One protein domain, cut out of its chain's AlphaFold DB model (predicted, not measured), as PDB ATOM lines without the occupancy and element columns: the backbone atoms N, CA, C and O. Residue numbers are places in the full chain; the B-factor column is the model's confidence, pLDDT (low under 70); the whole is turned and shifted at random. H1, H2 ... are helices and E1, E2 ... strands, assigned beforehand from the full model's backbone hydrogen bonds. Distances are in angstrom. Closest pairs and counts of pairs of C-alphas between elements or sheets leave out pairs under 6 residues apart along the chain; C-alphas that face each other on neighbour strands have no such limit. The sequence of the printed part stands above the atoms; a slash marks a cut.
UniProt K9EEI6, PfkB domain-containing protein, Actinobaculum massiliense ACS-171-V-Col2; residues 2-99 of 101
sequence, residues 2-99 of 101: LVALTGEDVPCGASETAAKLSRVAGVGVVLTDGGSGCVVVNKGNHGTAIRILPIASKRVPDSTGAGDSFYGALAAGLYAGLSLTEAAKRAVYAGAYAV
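What this domain is: This is residues 2 to 99 of the 101 residues of the protein "PfkB domain-containing protein" of Actinobaculum massiliense ACS-171-V-Col2 (UniProt K9EEI6). A small sheet of three short strands forms the middle layer of this domain, with H2 slantwise over one face and H4 over the other; H4 folds back on H3 as a helical hairpin, and the short H1 packs on H2, away from the sheet. The long link of residues 53 to 65 loops from the end of E3 to the start of H3. The printed part has 98 residues, with four named helices and three named strands in the order H1 H2 E1 E2 E3 H3 H4; the antiparallel sheet runs E1 E2 E3, and the class is mixed, helices and strands. The whole is compact, with a radius of gyration of the C-alphas of 13.5 A and spans of 36 by 30 by 20 A.

Where its parts are: H1 is residues 2 to 6, 6.0 A long, and begins at C-alpha 2 (113.772, 135.738, 189.818). H2 is residues 14 to 25, 16.1 A long. E1 is residues 29 to 32, 9.8 A; E2 is residues 38 to 41, 10.3 A, beginning at C-alpha 38 (121.844, 130.727, 177.952); E3 is residues 49 to 52, 9.7 A. H3 is residues 66 to 79, 19.9 A. H4 is residues 84 to 98, 20.8 A, and ends at C-alpha 98 (131.280, 118.183, 180.832).

How they stand to each other: E1, E2 and E3 form a meander, each strand the antiparallel neighbour of the one before. In the hairpin E1 and E2, at 171 degrees, N 29 and O 41 are 2.8 A apart, within hydrogen-bond range. In the hairpin E2 and E3, at 148 degrees, N 40 and O 50 are within that range at 2.8 A. H2 is on the sheet at a height of 6.9 A, over E2 and slantwise to the strands, at 35 degrees to E2 on the local plane; its closest C-alphas to E2 are those of Ser 15 and Val 39, 6.1 A. H4 is on the opposite face at a height of 9.1 A, over E2 and along the strands, at 11 degrees to E2 on the local plane; the closest C-alphas are those of Val 40 and Thr 85, 6.2 A. These make three layers, helices on both faces of a sheet. H3 and H4 touch as a helical hairpin, opposite ways at a shallow tilt of 34 degrees, only just short of steep; their closest C-alphas, Ala 66 and Gly 95, are 4.2 A apart. H3 is not on the sheet, but only just, with 4 pairs of C-alphas within 10 A. H1 touches H2, closest at the C-alphas of Leu 2 and Thr 17, 7.5 A. In H1, H2, H3 and H4 every O i to N i+4 pair is within hydrogen-bond range.

The domain as a whole: The two C-alphas farthest apart are those of Gly 44 and Pro 61, 39.2 A. The printed part has no cut. The link E3 to H3, 13 residues, is long. The mean pLDDT of the printed part is 88.4; residues 2 to 7 are under 70.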
ATOM      1  N   LEU A   2     114.145 134.316 189.975       48.59
ATOM      2  CA  LEU A   2     113.772 135.738 189.818       48.59
ATOM      3  C   LEU A   2     112.923 136.293 190.978       48.59
ATOM      4  O   LEU A   2     113.258 137.343 191.506       48.59
ATOM      5  N   VAL A   3     111.904 135.553 191.441       51.84
ATOM      6  CA  VAL A   3     111.057 135.966 192.584       51.84
ATOM      7  C   VAL A   3     111.892 136.250 193.837       51.84
ATOM      8  O   VAL A   3     111.634 137.211 194.549       51.84
ATOM      9  N   ALA A   4     112.942 135.460 194.074       55.19
ATOM     10  CA  ALA A   4     113.832 135.643 195.220       55.19
ATOM     11  C   ALA A   4     114.732 136.888 195.100       55.19
ATOM     12  O   ALA A   4     115.255 137.355 196.105       55.19
ATOM     13  N   LEU A   5     114.927 137.409 193.885       60.69
ATOM     14  CA  LEU A   5     115.803 138.548 193.609       60.69
ATOM     15  C   LEU A   5     115.032 139.857 193.415       60.69
ATOM     16  O   LEU A   5     115.582 140.918 193.693       60.69
ATOM     17  N   THR A   6     113.788 139.802 192.929       62.97
ATOM     18  CA  THR A   6     112.999 140.999 192.595       62.97
ATOM     19  C   THR A   6     111.670 141.098 193.342       62.97
ATOM     20  O   THR A   6     111.062 142.157 193.308       62.97
ATOM     21  N   GLY A   7     111.195 140.031 193.998       64.88
ATOM     22  CA  GLY A   7     109.876 140.001 194.649       64.88
ATOM     23  C   GLY A   7     108.690 140.047 193.677       64.88
ATOM     24  O   GLY A   7     107.551 140.208 194.101       64.88
ATOM     25  N   GLU A   8     108.953 139.904 192.379       72.25
ATOM     26  CA  GLU A   8     107.964 140.024 191.306       72.25
ATOM     27  C   GLU A   8     107.815 138.707 190.544       72.25
ATOM     28  O   GLU A   8     108.735 137.882 190.518       72.25
ATOM     29  N   ASP A   9     106.681 138.553 189.857       71.56
ATOM     30  CA  ASP A   9     106.430 137.411 188.984       71.56
ATOM     31  C   ASP A   9     107.495 137.277 187.886       71.56
ATOM     32  O   ASP A   9     108.000 138.260 187.317       71.56
ATOM     33  N   VAL A  10     107.832 136.014 187.602       71.12
ATOM     34  CA  VAL A  10     108.765 135.620 186.545       71.12
ATOM     35  C   VAL A  10     108.075 135.841 185.196       71.12
ATOM     36  O   VAL A  10     107.037 135.222 184.956       71.12
ATOM     37  N   PRO A  11     108.621 136.683 184.302       76.69
ATOM     38  CA  PRO A  11     108.076 136.835 182.960       76.69
ATOM     39  C   PRO A  11     108.103 135.525 182.160       76.69
ATOM     40  O   PRO A  11     108.851 134.594 182.474       76.69
ATOM     41  N   CYS A  12     107.317 135.463 181.084       74.69
ATOM     42  CA  CYS A  12     107.261 134.295 180.210       74.69
ATOM     43  C   CYS A  12     108.544 134.212 179.362       74.69
ATOM     44  O   CYS A  12     108.657 134.791 178.285       74.69
ATOM     45  N   GLY A  13     109.534 133.468 179.857       85.81
ATOM     46  CA  GLY A  13     110.722 133.084 179.098       85.81
ATOM     47  C   GLY A  13     112.029 133.738 179.548       85.81
ATOM     48  O   GLY A  13     112.078 134.816 180.149       85.81
ATOM     49  N   ALA A  14     113.126 133.051 179.227       90.56
ATOM     50  CA  ALA A  14     114.481 133.391 179.654       90.56
ATOM     51  C   ALA A  14     114.925 134.800 179.220       90.56
ATOM     52  O   ALA A  14     115.546 135.520 180.002       90.56
ATOM     53  N   SER A  15     114.585 135.213 177.993       92.06
ATOM     54  CA  SER A  15     114.989 136.516 177.445       92.06
ATOM     55  C   SER A  15     114.352 137.690 178.177       92.06
ATOM     56  O   SER A  15     115.048 138.625 178.567       92.06
ATOM     57  N   GLU A  16     113.041 137.626 178.397       91.56
ATOM     58  CA  GLU A  16     112.299 138.671 179.099       91.56
ATOM     59  C   GLU A  16     112.710 138.736 180.575       91.56
ATOM     60  O   GLU A  16     112.964 139.813 181.114       91.56
ATOM     61  N   THR A  17     112.891 137.568 181.195       91.62
ATOM     62  CA  THR A  17     113.395 137.424 182.563       91.62
ATOM     63  C   THR A  17     114.770 138.077 182.737       91.62
ATOM     64  O   THR A  17     114.965 138.888 183.644       91.62
ATOM     65  N   ALA A  18     115.726 137.776 181.850       92.50
ATOM     66  CA  ALA A  18     117.072 138.342 181.912       92.50
ATOM     67  C   ALA A  18     117.071 139.858 181.656       92.50
ATOM     68  O   ALA A  18     117.769 140.603 182.348       92.50
ATOM     69  N   ALA A  19     116.267 140.323 180.695       92.00
ATOM     70  CA  ALA A  19     116.111 141.743 180.391       92.00
ATOM     71  C   ALA A  19     115.568 142.519 181.596       92.00
ATOM     72  O   ALA A  19     116.126 143.551 181.972       92.00
ATOM     73  N   LYS A  20     114.514 141.996 182.231       90.50
ATOM     74  CA  LYS A  20     113.910 142.579 183.430       90.50
ATOM     75  C   LYS A  20     114.908 142.635 184.583       90.50
ATOM     76  O   LYS A  20     115.097 143.703 185.160       90.50
ATOM     77  N   LEU A  21     115.605 141.531 184.861       90.44
ATOM     78  CA  LEU A  21     116.607 141.480 185.927       90.44
ATOM     79  C   LEU A  21     117.733 142.490 185.696       90.44
ATOM     80  O   LEU A  21     118.117 143.203 186.616       90.44
ATOM     81  N   SER A  22     118.228 142.593 184.460       92.50
ATOM     82  CA  SER A  22     119.282 143.547 184.118       92.50
ATOM     83  C   SER A  22     118.838 144.997 184.329       92.50
ATOM     84  O   SER A  22     119.614 145.795 184.853       92.50
ATOM     85  N   ARG A  23     117.586 145.336 183.983       89.25
ATOM     86  CA  ARG A  23     117.026 146.679 184.210       89.25
ATOM     87  C   ARG A  23     116.865 146.992 185.695       89.25
ATOM     88  O   ARG A  23     117.292 148.057 186.121       89.25
ATOM     89  N   VAL A  24     116.276 146.077 186.465       89.38
ATOM     90  CA  VAL A  24     115.996 146.284 187.897       89.38
ATOM     91  C   VAL A  24     117.289 146.355 188.709       89.38
ATOM     92  O   VAL A  24     117.444 147.238 189.544       89.38
ATOM     93  N   ALA A  25     118.239 145.458 188.443       88.94
ATOM     94  CA  ALA A  25     119.487 145.386 189.197       88.94
ATOM     95  C   ALA A  25     120.598 146.305 188.649       88.94
ATOM     96  O   ALA A  25     121.610 146.505 189.317       88.94
ATOM     97  N   GLY A  26     120.460 146.849 187.434       90.50
ATOM     98  CA  GLY A  26     121.469 147.723 186.822       90.50
ATOM     99  C   GLY A  26     122.795 147.023 186.486       90.50
ATOM    100  O   GLY A  26     123.845 147.671 186.406       90.50
ATOM    101  N   VAL A  27     122.769 145.700 186.290       92.25
ATOM    102  CA  VAL A  27     123.953 144.856 186.038       92.25
ATOM    103  C   VAL A  27     123.832 144.061 184.740       92.25
ATOM    104  O   VAL A  27     122.754 143.930 184.158       92.25
ATOM    105  N   GLY A  28     124.964 143.522 184.279       94.44
ATOM    106  CA  GLY A  28     124.959 142.494 183.246       94.44
ATOM    107  C   GLY A  28     124.428 141.179 183.816       94.44
ATOM    108  O   GLY A  28     124.725 140.838 184.958       94.44
ATOM    109  N   VAL A  29     123.636 140.455 183.032       95.75
ATOM    110  CA  VAL A  29     122.971 139.217 183.453       95.75
ATOM    111  C   VAL A  29     123.342 138.095 182.498       95.75
ATOM    112  O   VAL A  29     123.272 138.265 181.284       95.75
ATOM    113  N   VAL A  30     123.691 136.937 183.056       96.62
ATOM    114  CA  VAL A  30     123.737 135.660 182.340       96.62
ATOM    115  C   VAL A  30     122.701 134.755 182.986       96.62
ATOM    116  O   VAL A  30     122.746 134.528 184.193       96.62
ATOM    117  N   LEU A  31     121.756 134.265 182.192       95.19
ATOM    118  CA  LEU A  31     120.692 133.375 182.636       95.19
ATOM    119  C   LEU A  31     120.805 132.055 181.879       95.19
ATOM    120  O   LEU A  31     120.594 132.003 180.667       95.19
ATOM    121  N   THR A  32     121.181 130.998 182.589       93.69
ATOM    122  CA  THR A  32     121.244 129.636 182.050       93.69
ATOM    123  C   THR A  32     119.840 129.127 181.741       93.69
ATOM    124  O   THR A  32     118.923 129.327 182.535       93.69
ATOM    125  N   ASP A  33     119.687 128.438 180.616       92.19
ATOM    126  CA  ASP A  33     118.419 127.889 180.121       92.19
ATOM    127  C   ASP A  33     118.574 126.393 179.789       92.19
ATOM    128  O   ASP A  33     118.062 125.884 178.792       92.19
ATOM    129  N   GLY A  34     119.370 125.694 180.608       87.06
ATOM    130  CA  GLY A  34     119.657 124.265 180.480       87.06
ATOM    131  C   GLY A  34     120.109 123.867 179.074       87.06
ATOM    132  O   GLY A  34     120.984 124.498 178.480       87.06
ATOM    133  N   GLY A  35     119.466 122.837 178.516       85.56
ATOM    134  CA  GLY A  35     119.718 122.353 177.153       85.56
ATOM    135  C   GLY A  35     119.415 123.362 176.036       85.56
ATOM    136  O   GLY A  35     119.731 123.087 174.886       85.56
ATOM    137  N   SER A  36     118.851 124.533 176.355       90.19
ATOM    138  CA  SER A  36     118.629 125.651 175.423       90.19
ATOM    139  C   SER A  36     119.755 126.699 175.462       90.19
ATOM    140  O   SER A  36     119.625 127.780 174.875       90.19
ATOM    141  N   GLY A  37     120.858 126.411 176.162       93.19
ATOM    142  CA  GLY A  37     122.021 127.287 176.277       93.19
ATOM    143  C   GLY A  37     121.834 128.352 177.355       93.19
ATOM    144  O   GLY A  37     121.519 128.042 178.505       93.19
ATOM    145  N   CYS A  38     122.045 129.623 177.012       96.31
ATOM    146  CA  CYS A  38     121.844 130.727 177.952       96.31
ATOM    147  C   CYS A  38     121.431 132.031 177.263       96.31
ATOM    148  O   CYS A  38     121.589 132.209 176.055       96.31
ATOM    149  N   VAL A  39     120.939 132.981 178.051       97.06
ATOM    150  CA  VAL A  39     120.689 134.363 177.640       97.06
ATOM    151  C   VAL A  39     121.679 135.290 178.330       97.06
ATOM    152  O   VAL A  39     121.938 135.151 179.521       97.06
ATOM    153  N   VAL A  40     122.198 136.267 177.591       97.19
ATOM    154  CA  VAL A  40     123.082 137.315 178.102       97.19
ATOM    155  C   VAL A  40     122.446 138.681 177.886       97.19
ATOM    156  O   VAL A  40     121.987 138.988 176.790       97.19
ATOM    157  N   VAL A  41     122.476 139.533 178.904       96.62
ATOM    158  CA  VAL A  41     122.171 140.961 178.786       96.62
ATOM    159  C   VAL A  41     123.388 141.731 179.275       96.62
ATOM    160  O   VAL A  41     123.785 141.603 180.431       96.62
ATOM    161  N   ASN A  42     124.000 142.526 178.401       94.44
ATOM    162  CA  ASN A  42     125.116 143.383 178.791       94.44
ATOM    163  C   ASN A  42     124.613 144.586 179.603       94.44
ATOM    164  O   ASN A  42     123.547 145.143 179.322       94.44
ATOM    165  N   LYS A  43     125.408 145.026 180.585       91.69
ATOM    166  CA  LYS A  43     125.125 146.265 181.320       91.69
ATOM    167  C   LYS A  43     125.067 147.440 180.337       91.69
ATOM    168  O   LYS A  43     125.914 147.547 179.457       91.69
ATOM    169  N   GLY A  44     124.075 148.314 180.490       85.88
ATOM    170  CA  GLY A  44     123.895 149.486 179.623       85.88
ATOM    171  C   GLY A  44     123.213 149.194 178.281       85.88
ATOM    172  O   GLY A  44     122.891 150.127 177.555       85.88
ATOM    173  N   ASN A  45     122.900 147.932 177.969       83.31
ATOM    174  CA  ASN A  45     122.256 147.551 176.709       83.31
ATOM    175  C   ASN A  45     120.716 147.654 176.755       83.31
ATOM    176  O   ASN A  45     120.034 146.961 176.013       83.31
ATOM    177  N   HIS A  46     120.152 148.453 177.671       79.06
ATOM    178  CA  HIS A  46     118.704 148.695 177.837       79.06
ATOM    179  C   HIS A  46     117.813 147.431 177.947       79.06
ATOM    180  O   HIS A  46     116.605 147.463 177.699       79.06
ATOM    181  N   GLY A  47     118.382 146.300 178.367       79.62
ATOM    182  CA  GLY A  47     117.669 145.024 178.439       79.62
ATOM    183  C   GLY A  47     117.643 144.234 177.125       79.62
ATOM    184  O   GLY A  47     116.871 143.287 177.022       79.62
ATOM    185  N   THR A  48     118.453 144.581 176.122       90.06
ATOM    186  CA  THR A  48     118.598 143.767 174.908       90.06
ATOM    187  C   THR A  48     119.244 142.426 175.252       90.06
ATOM    188  O   THR A  48     120.434 142.351 175.571       90.06
ATOM    189  N   ALA A  49     118.435 141.370 175.180       92.94
ATOM    190  CA  ALA A  49     118.831 139.992 175.423       92.94
ATOM    191  C   ALA A  49     119.485 139.364 174.186       92.94
ATOM    192  O   ALA A  49     118.977 139.465 173.071       92.94
ATOM    193  N   ILE A  50     120.601 138.675 174.404       95.50
ATOM    194  CA  ILE A  50     121.358 137.932 173.398       95.50
ATOM    195  C   ILE A  50     121.251 136.450 173.750       95.50
ATOM    196  O   ILE A  50     121.685 136.030 174.822       95.50
ATOM    197  N   ARG A  51     120.681 135.648 172.849       96.38
ATOM    198  CA  ARG A  51     120.634 134.190 173.003       96.38
ATOM    199  C   ARG A  51     121.971 133.584 172.581       96.38
ATOM    200  O   ARG A  51     122.409 133.790 171.452       96.38
ATOM    201  N   ILE A  52     122.572 132.794 173.464       96.50
ATOM    202  CA  ILE A  52     123.658 131.874 173.129       96.50
ATOM    203  C   ILE A  52     123.045 130.483 172.998       96.50
ATOM    204  O   ILE A  52     122.464 129.959 173.951       96.50
ATOM    205  N   LEU A  53     123.123 129.932 171.790       95.31
ATOM    206  CA  LEU A  53     122.580 128.616 171.469       95.31
ATOM    207  C   LEU A  53     123.389 127.512 172.162       95.31
ATOM    208  O   LEU A  53     124.593 127.687 172.364       95.31
ATOM    209  N   PRO A  54     122.749 126.385 172.513       90.69
ATOM    210  CA  PRO A  54     123.447 125.242 173.081       90.69
ATOM    211  C   PRO A  54     124.431 124.646 172.068       90.69
ATOM    212  O   PRO A  54     124.240 124.747 170.854       90.69
ATOM    213  N   ILE A  55     125.460 123.972 172.579       88.25
ATOM    214  CA  ILE A  55     126.267 123.059 171.770       88.25
ATOM    215  C   ILE A  55     125.543 121.714 171.750       88.25
ATOM    216  O   ILE A  55     125.155 121.199 172.796       88.25
ATOM    217  N   ALA A  56     125.307 121.181 170.551       79.88
ATOM    218  CA  ALA A  56     124.582 119.932 170.381       79.88
ATOM    219  C   ALA A  56     125.428 118.750 170.863       79.88
ATOM    220  O   ALA A  56     126.390 118.362 170.203       79.88
ATOM    221  N   SER A  57     125.015 118.151 171.973       73.12
ATOM    222  CA  SER A  57     125.617 116.950 172.534       73.12
ATOM    223  C   SER A  57     124.909 115.696 172.023       73.12
ATOM    224  O   SER A  57     123.685 115.579 172.090       73.12
ATOM    225  N   LYS A  58     125.678 114.731 171.499       71.31
ATOM    226  CA  LYS A  58     125.130 113.491 170.904       71.31
ATOM    227  C   LYS A  58     124.443 112.589 171.932       71.31
ATOM    228  O   LYS A  58     123.557 111.817 171.570       71.31
ATOM    229  N   ARG A  59     124.874 112.654 173.193       72.81
ATOM    230  CA  ARG A  59     124.328 111.884 174.311       72.81
ATOM    231  C   ARG A  59     124.616 112.635 175.609       72.81
ATOM    232  O   ARG A  59     125.748 113.046 175.808       72.81
ATOM    233  N   VAL A  60     123.603 112.787 176.459       76.12
ATOM    234  CA  VAL A  60     123.718 113.391 177.798       76.12
ATOM    235  C   VAL A  60     123.297 112.324 178.814       76.12
ATOM    236  O   VAL A  60     122.126 112.273 179.188       76.12
ATOM    237  N   PRO A  61     124.181 111.368 179.151       70.88
ATOM    238  CA  PRO A  61     123.854 110.299 180.092       70.88
ATOM    239  C   PRO A  61     123.717 110.814 181.533       70.88
ATOM    240  O   PRO A  61     122.920 110.262 182.288       70.88
ATOM    241  N   ASP A  62     124.444 111.878 181.885       82.31
ATOM    242  CA  ASP A  62     124.383 112.575 183.170       82.31
ATOM    243  C   ASP A  62     124.602 114.081 182.942       82.31
ATOM    244  O   ASP A  62     125.430 114.472 182.128       82.31
ATOM    245  N   SER A  63     123.836 114.928 183.633       83.19
ATOM    246  CA  SER A  63     123.960 116.396 183.558       83.19
ATOM    247  C   SER A  63     124.726 117.002 184.739       83.19
ATOM    248  O   SER A  63     124.898 118.223 184.827       83.19
ATOM    249  N   THR A  64     125.180 116.152 185.662       87.50
ATOM    250  CA  THR A  64     125.965 116.544 186.830       87.50
ATOM    251  C   THR A  64     127.240 117.271 186.396       87.50
ATOM    252  O   THR A  64     127.920 116.868 185.461       87.50
ATOM    253  N   GLY A  65     127.554 118.389 187.055       86.75
ATOM    254  CA  GLY A  65     128.760 119.178 186.771       86.75
ATOM    255  C   GLY A  65     128.674 120.116 185.557       86.75
ATOM    256  O   GLY A  65     129.576 120.936 185.370       86.75
ATOM    257  N   ALA A  66     127.586 120.090 184.774       89.94
ATOM    258  CA  ALA A  66     127.380 121.032 183.666       89.94
ATOM    259  C   ALA A  66     127.378 122.491 184.144       89.94
ATOM    260  O   ALA A  66     128.012 123.360 183.546       89.94
ATOM    261  N   GLY A  67     126.669 122.749 185.250       91.44
ATOM    262  CA  GLY A  67     126.564 124.072 185.862       91.44
ATOM    263  C   GLY A  67     127.902 124.568 186.404       91.44
ATOM    264  O   GLY A  67     128.306 125.686 186.098       91.44
ATOM    265  N   ASP A  68     128.628 123.727 187.141       94.69
ATOM    266  CA  ASP A  68     129.938 124.088 187.694       94.69
ATOM    267  C   ASP A  68     130.955 124.377 186.584       94.69
ATOM    268  O   ASP A  68     131.668 125.380 186.634       94.69
ATOM    269  N   SER A  69     130.958 123.557 185.529       94.25
ATOM    270  CA  SER A  69     131.803 123.763 184.348       94.25
ATOM    271  C   SER A  69     131.446 125.053 183.609       94.25
ATOM    272  O   SER A  69     132.335 125.809 183.211       94.25
ATOM    273  N   PHE A  70     130.148 125.353 183.480       96.12
ATOM    274  CA  PHE A  70     129.667 126.613 182.918       96.12
ATOM    275  C   PHE A  70     130.170 127.811 183.732       96.12
ATOM    276  O   PHE A  70     130.802 128.713 183.179       96.12
ATOM    277  N   TYR A  71     129.932 127.834 185.046       96.25
ATOM    278  CA  TYR A  71     130.318 128.966 185.890       96.25
ATOM    279  C   TYR A  71     131.836 129.118 186.010       96.25
ATOM    280  O   TYR A  71     132.330 130.245 185.982       96.25
ATOM    281  N   GLY A  72     132.582 128.011 186.062       97.25
ATOM    282  CA  GLY A  72     134.044 128.024 186.054       97.25
ATOM    283  C   GLY A  72     134.606 128.658 184.782       97.25
ATOM    284  O   GLY A  72     135.426 129.576 184.850       97.25
ATOM    285  N   ALA A  73     134.114 128.244 183.612       97.56
ATOM    286  CA  ALA A  73     134.529 128.816 182.332       97.56
ATOM    287  C   ALA A  73     134.079 130.277 182.158       97.56
ATOM    288  O   ALA A  73     134.833 131.090 181.613       97.56
ATOM    289  N   LEU A  74     132.889 130.636 182.653       97.81
ATOM    290  CA  LEU A  74     132.410 132.019 182.667       97.81
ATOM    291  C   LEU A  74     133.341 132.909 183.499       97.81
ATOM    292  O   LEU A  74     133.800 133.944 183.013       97.81
ATOM    293  N   ALA A  75     133.652 132.495 184.730       97.88
ATOM    294  CA  ALA A  75     134.526 133.232 185.635       97.88
ATOM    295  C   ALA A  75     135.943 133.375 185.062       97.88
ATOM    296  O   ALA A  75     136.488 134.478 185.047       97.88
ATOM    297  N   ALA A  76     136.508 132.294 184.515       98.31
ATOM    298  CA  ALA A  76     137.813 132.323 183.859       98.31
ATOM    299  C   ALA A  76     137.833 133.277 182.651       98.31
ATOM    300  O   ALA A  76     138.788 134.029 182.467       98.31
ATOM    301  N   GLY A  77     136.766 133.286 181.845       98.19
ATOM    302  CA  GLY A  77     136.625 134.197 180.712       98.19
ATOM    303  C   GLY A  77     136.573 135.666 181.132       98.19
ATOM    304  O   GLY A  77     137.285 136.491 180.565       98.19
ATOM    305  N   LEU A  78     135.777 135.987 182.153       97.88
ATOM    306  CA  LEU A  78     135.700 137.342 182.702       97.88
ATOM    307  C   LEU A  78     137.035 137.786 183.312       97.88
ATOM    308  O   LEU A  78     137.477 138.904 183.057       97.88
ATOM    309  N   TYR A  79     137.706 136.906 184.059       98.06
ATOM    310  CA  TYR A  79     139.035 137.171 184.615       98.06
ATOM    311  C   TYR A  79     140.073 137.456 183.518       98.06
ATOM    312  O   TYR A  79     140.906 138.346 183.666       98.06
ATOM    313  N   ALA A  80     139.978 136.763 182.382       98.00
ATOM    314  CA  ALA A  80     140.822 136.986 181.210       98.00
ATOM    315  C   ALA A  80     140.463 138.253 180.400       98.00
ATOM    316  O   ALA A  80     141.027 138.470 179.329       98.00
ATOM    317  N   GLY A  81     139.522 139.080 180.870       97.81
ATOM    318  CA  GLY A  81     139.133 140.332 180.216       97.81
ATOM    319  C   GLY A  81     138.175 140.168 179.034       97.81
ATOM    320  O   GLY A  81     138.006 141.099 178.249       97.81
ATOM    321  N   LEU A  82     137.537 139.003 178.880       98.06
ATOM    322  CA  LEU A  82     136.505 138.825 177.860       98.06
ATOM    323  C   LEU A  82     135.246 139.620 178.210       98.06
ATOM    324  O   LEU A  82     134.907 139.819 179.378       98.06
ATOM    325  N   SER A  83     134.494 140.007 177.179       96.50
ATOM    326  CA  SER A  83     133.142 140.522 177.384       96.50
ATOM    327  C   SER A  83     132.240 139.440 177.986       96.50
ATOM    328  O   SER A  83     132.476 138.242 177.806       96.50
ATOM    329  N   LEU A  84     131.157 139.851 178.651       96.62
ATOM    330  CA  LEU A  84     130.189 138.922 179.244       96.62
ATOM    331  C   LEU A  84     129.624 137.941 178.205       96.62
ATOM    332  O   LEU A  84     129.464 136.757 178.483       96.62
ATOM    333  N   THR A  85     129.371 138.425 176.986       96.62
ATOM    334  CA  THR A  85     128.904 137.604 175.864       96.62
ATOM    335  C   THR A  85     129.955 136.588 175.410       96.62
ATOM    336  O   THR A  85     129.616 135.425 175.206       96.62
ATOM    337  N   GLU A  86     131.224 136.986 175.278       97.44
ATOM    338  CA  GLU A  86     132.297 136.064 174.875       97.44
ATOM    339  C   GLU A  86     132.609 135.028 175.961       97.44
ATOM    340  O   GLU A  86     132.794 133.846 175.662       97.44
ATOM    341  N   ALA A  87     132.593 135.433 177.232       98.12
ATOM    342  CA  ALA A  87     132.733 134.517 178.356       98.12
ATOM    343  C   ALA A  87     131.572 133.503 178.405       98.12
ATOM    344  O   ALA A  87     131.806 132.307 178.568       98.12
ATOM    345  N   ALA A  88     130.331 133.947 178.176       97.56
ATOM    346  CA  ALA A  88     129.162 133.068 178.144       97.56
ATOM    347  C   ALA A  88     129.202 132.045 176.996       97.56
ATOM    348  O   ALA A  88     128.825 130.894 177.195       97.56
ATOM    349  N   LYS A  89     129.711 132.414 175.811       97.19
ATOM    350  CA  LYS A  89     129.922 131.453 174.711       97.19
ATOM    351  C   LYS A  89     130.859 130.315 175.122       97.19
ATOM    352  O   LYS A  89     130.556 129.151 174.867       97.19
ATOM    353  N   ARG A  90     131.970 130.637 175.793       97.06
ATOM    354  CA  ARG A  90     132.902 129.625 176.322       97.06
ATOM    355  C   ARG A  90     132.259 128.778 177.416       97.06
ATOM    356  O   ARG A  90     132.464 127.569 177.442       97.06
ATOM    357  N   ALA A  91     131.456 129.397 178.276       97.06
ATOM    358  CA  ALA A  91     130.734 128.716 179.343       97.06
ATOM    359  C   ALA A  91     129.732 127.678 178.816       97.06
ATOM    360  O   ALA A  91     129.712 126.552 179.310       97.06
ATOM    361  N   VAL A  92     128.957 128.015 177.776       95.94
ATOM    362  CA  VAL A  92     128.040 127.059 177.127       95.94
ATOM    363  C   VAL A  92     128.804 125.858 176.569       95.94
ATOM    364  O   VAL A  92     128.367 124.725 176.749       95.94
ATOM    365  N   TYR A  93     129.960 126.088 175.941       94.50
ATOM    366  CA  TYR A  93     130.801 125.004 175.438       94.50
ATOM    367  C   TYR A  93     131.330 124.106 176.564       94.50
ATOM    368  O   TYR A  93     131.209 122.888 176.482       94.50
ATOM    369  N   ALA A  94     131.868 124.693 177.635       94.12
ATOM    370  CA  ALA A  94     132.399 123.938 178.767       94.12
ATOM    371  C   ALA A  94     131.323 123.095 179.471       94.12
ATOM    372  O   ALA A  94     131.562 121.932 179.782       94.12
ATOM    373  N   GLY A  95     130.130 123.662 179.682       91.75
ATOM    374  CA  GLY A  95     129.005 122.945 180.283       91.75
ATOM    375  C   GLY A  95     128.519 121.775 179.425       91.75
ATOM    376  O   GLY A  95     128.249 120.707 179.962       91.75
ATOM    377  N   ALA A  96     128.451 121.954 178.101       90.12
ATOM    378  CA  ALA A  96     128.088 120.878 177.179       90.12
ATOM    379  C   ALA A  96     129.151 119.769 177.139       90.12
ATOM    380  O   ALA A  96     128.814 118.592 177.177       90.12
ATOM    381  N   TYR A  97     130.433 120.134 177.128       88.12
ATOM    382  CA  TYR A  97     131.525 119.163 177.115       88.12
ATOM    383  C   TYR A  97     131.558 118.296 178.384       88.12
ATOM    384  O   TYR A  97     131.789 117.094 178.302       88.12
ATOM    385  N   ALA A  98     131.273 118.886 179.547       87.44
ATOM    386  CA  ALA A  98     131.280 118.183 180.832       87.44
ATOM    387  C   ALA A  98     130.247 117.050 180.937       87.44
ATOM    388  O   ALA A  98     130.397 116.171 181.776       87.44
ATOM    389  N   VAL A  99     129.205 117.077 180.103       84.44
ATOM    390  CA  VAL A  99     128.124 116.080 180.107       84.44
ATOM    391  C   VAL A  99     128.188 115.114 178.924       84.44
ATOM    392  O   VAL A  99     127.324 114.250 178.780       84.44
TER     393      VAL A  99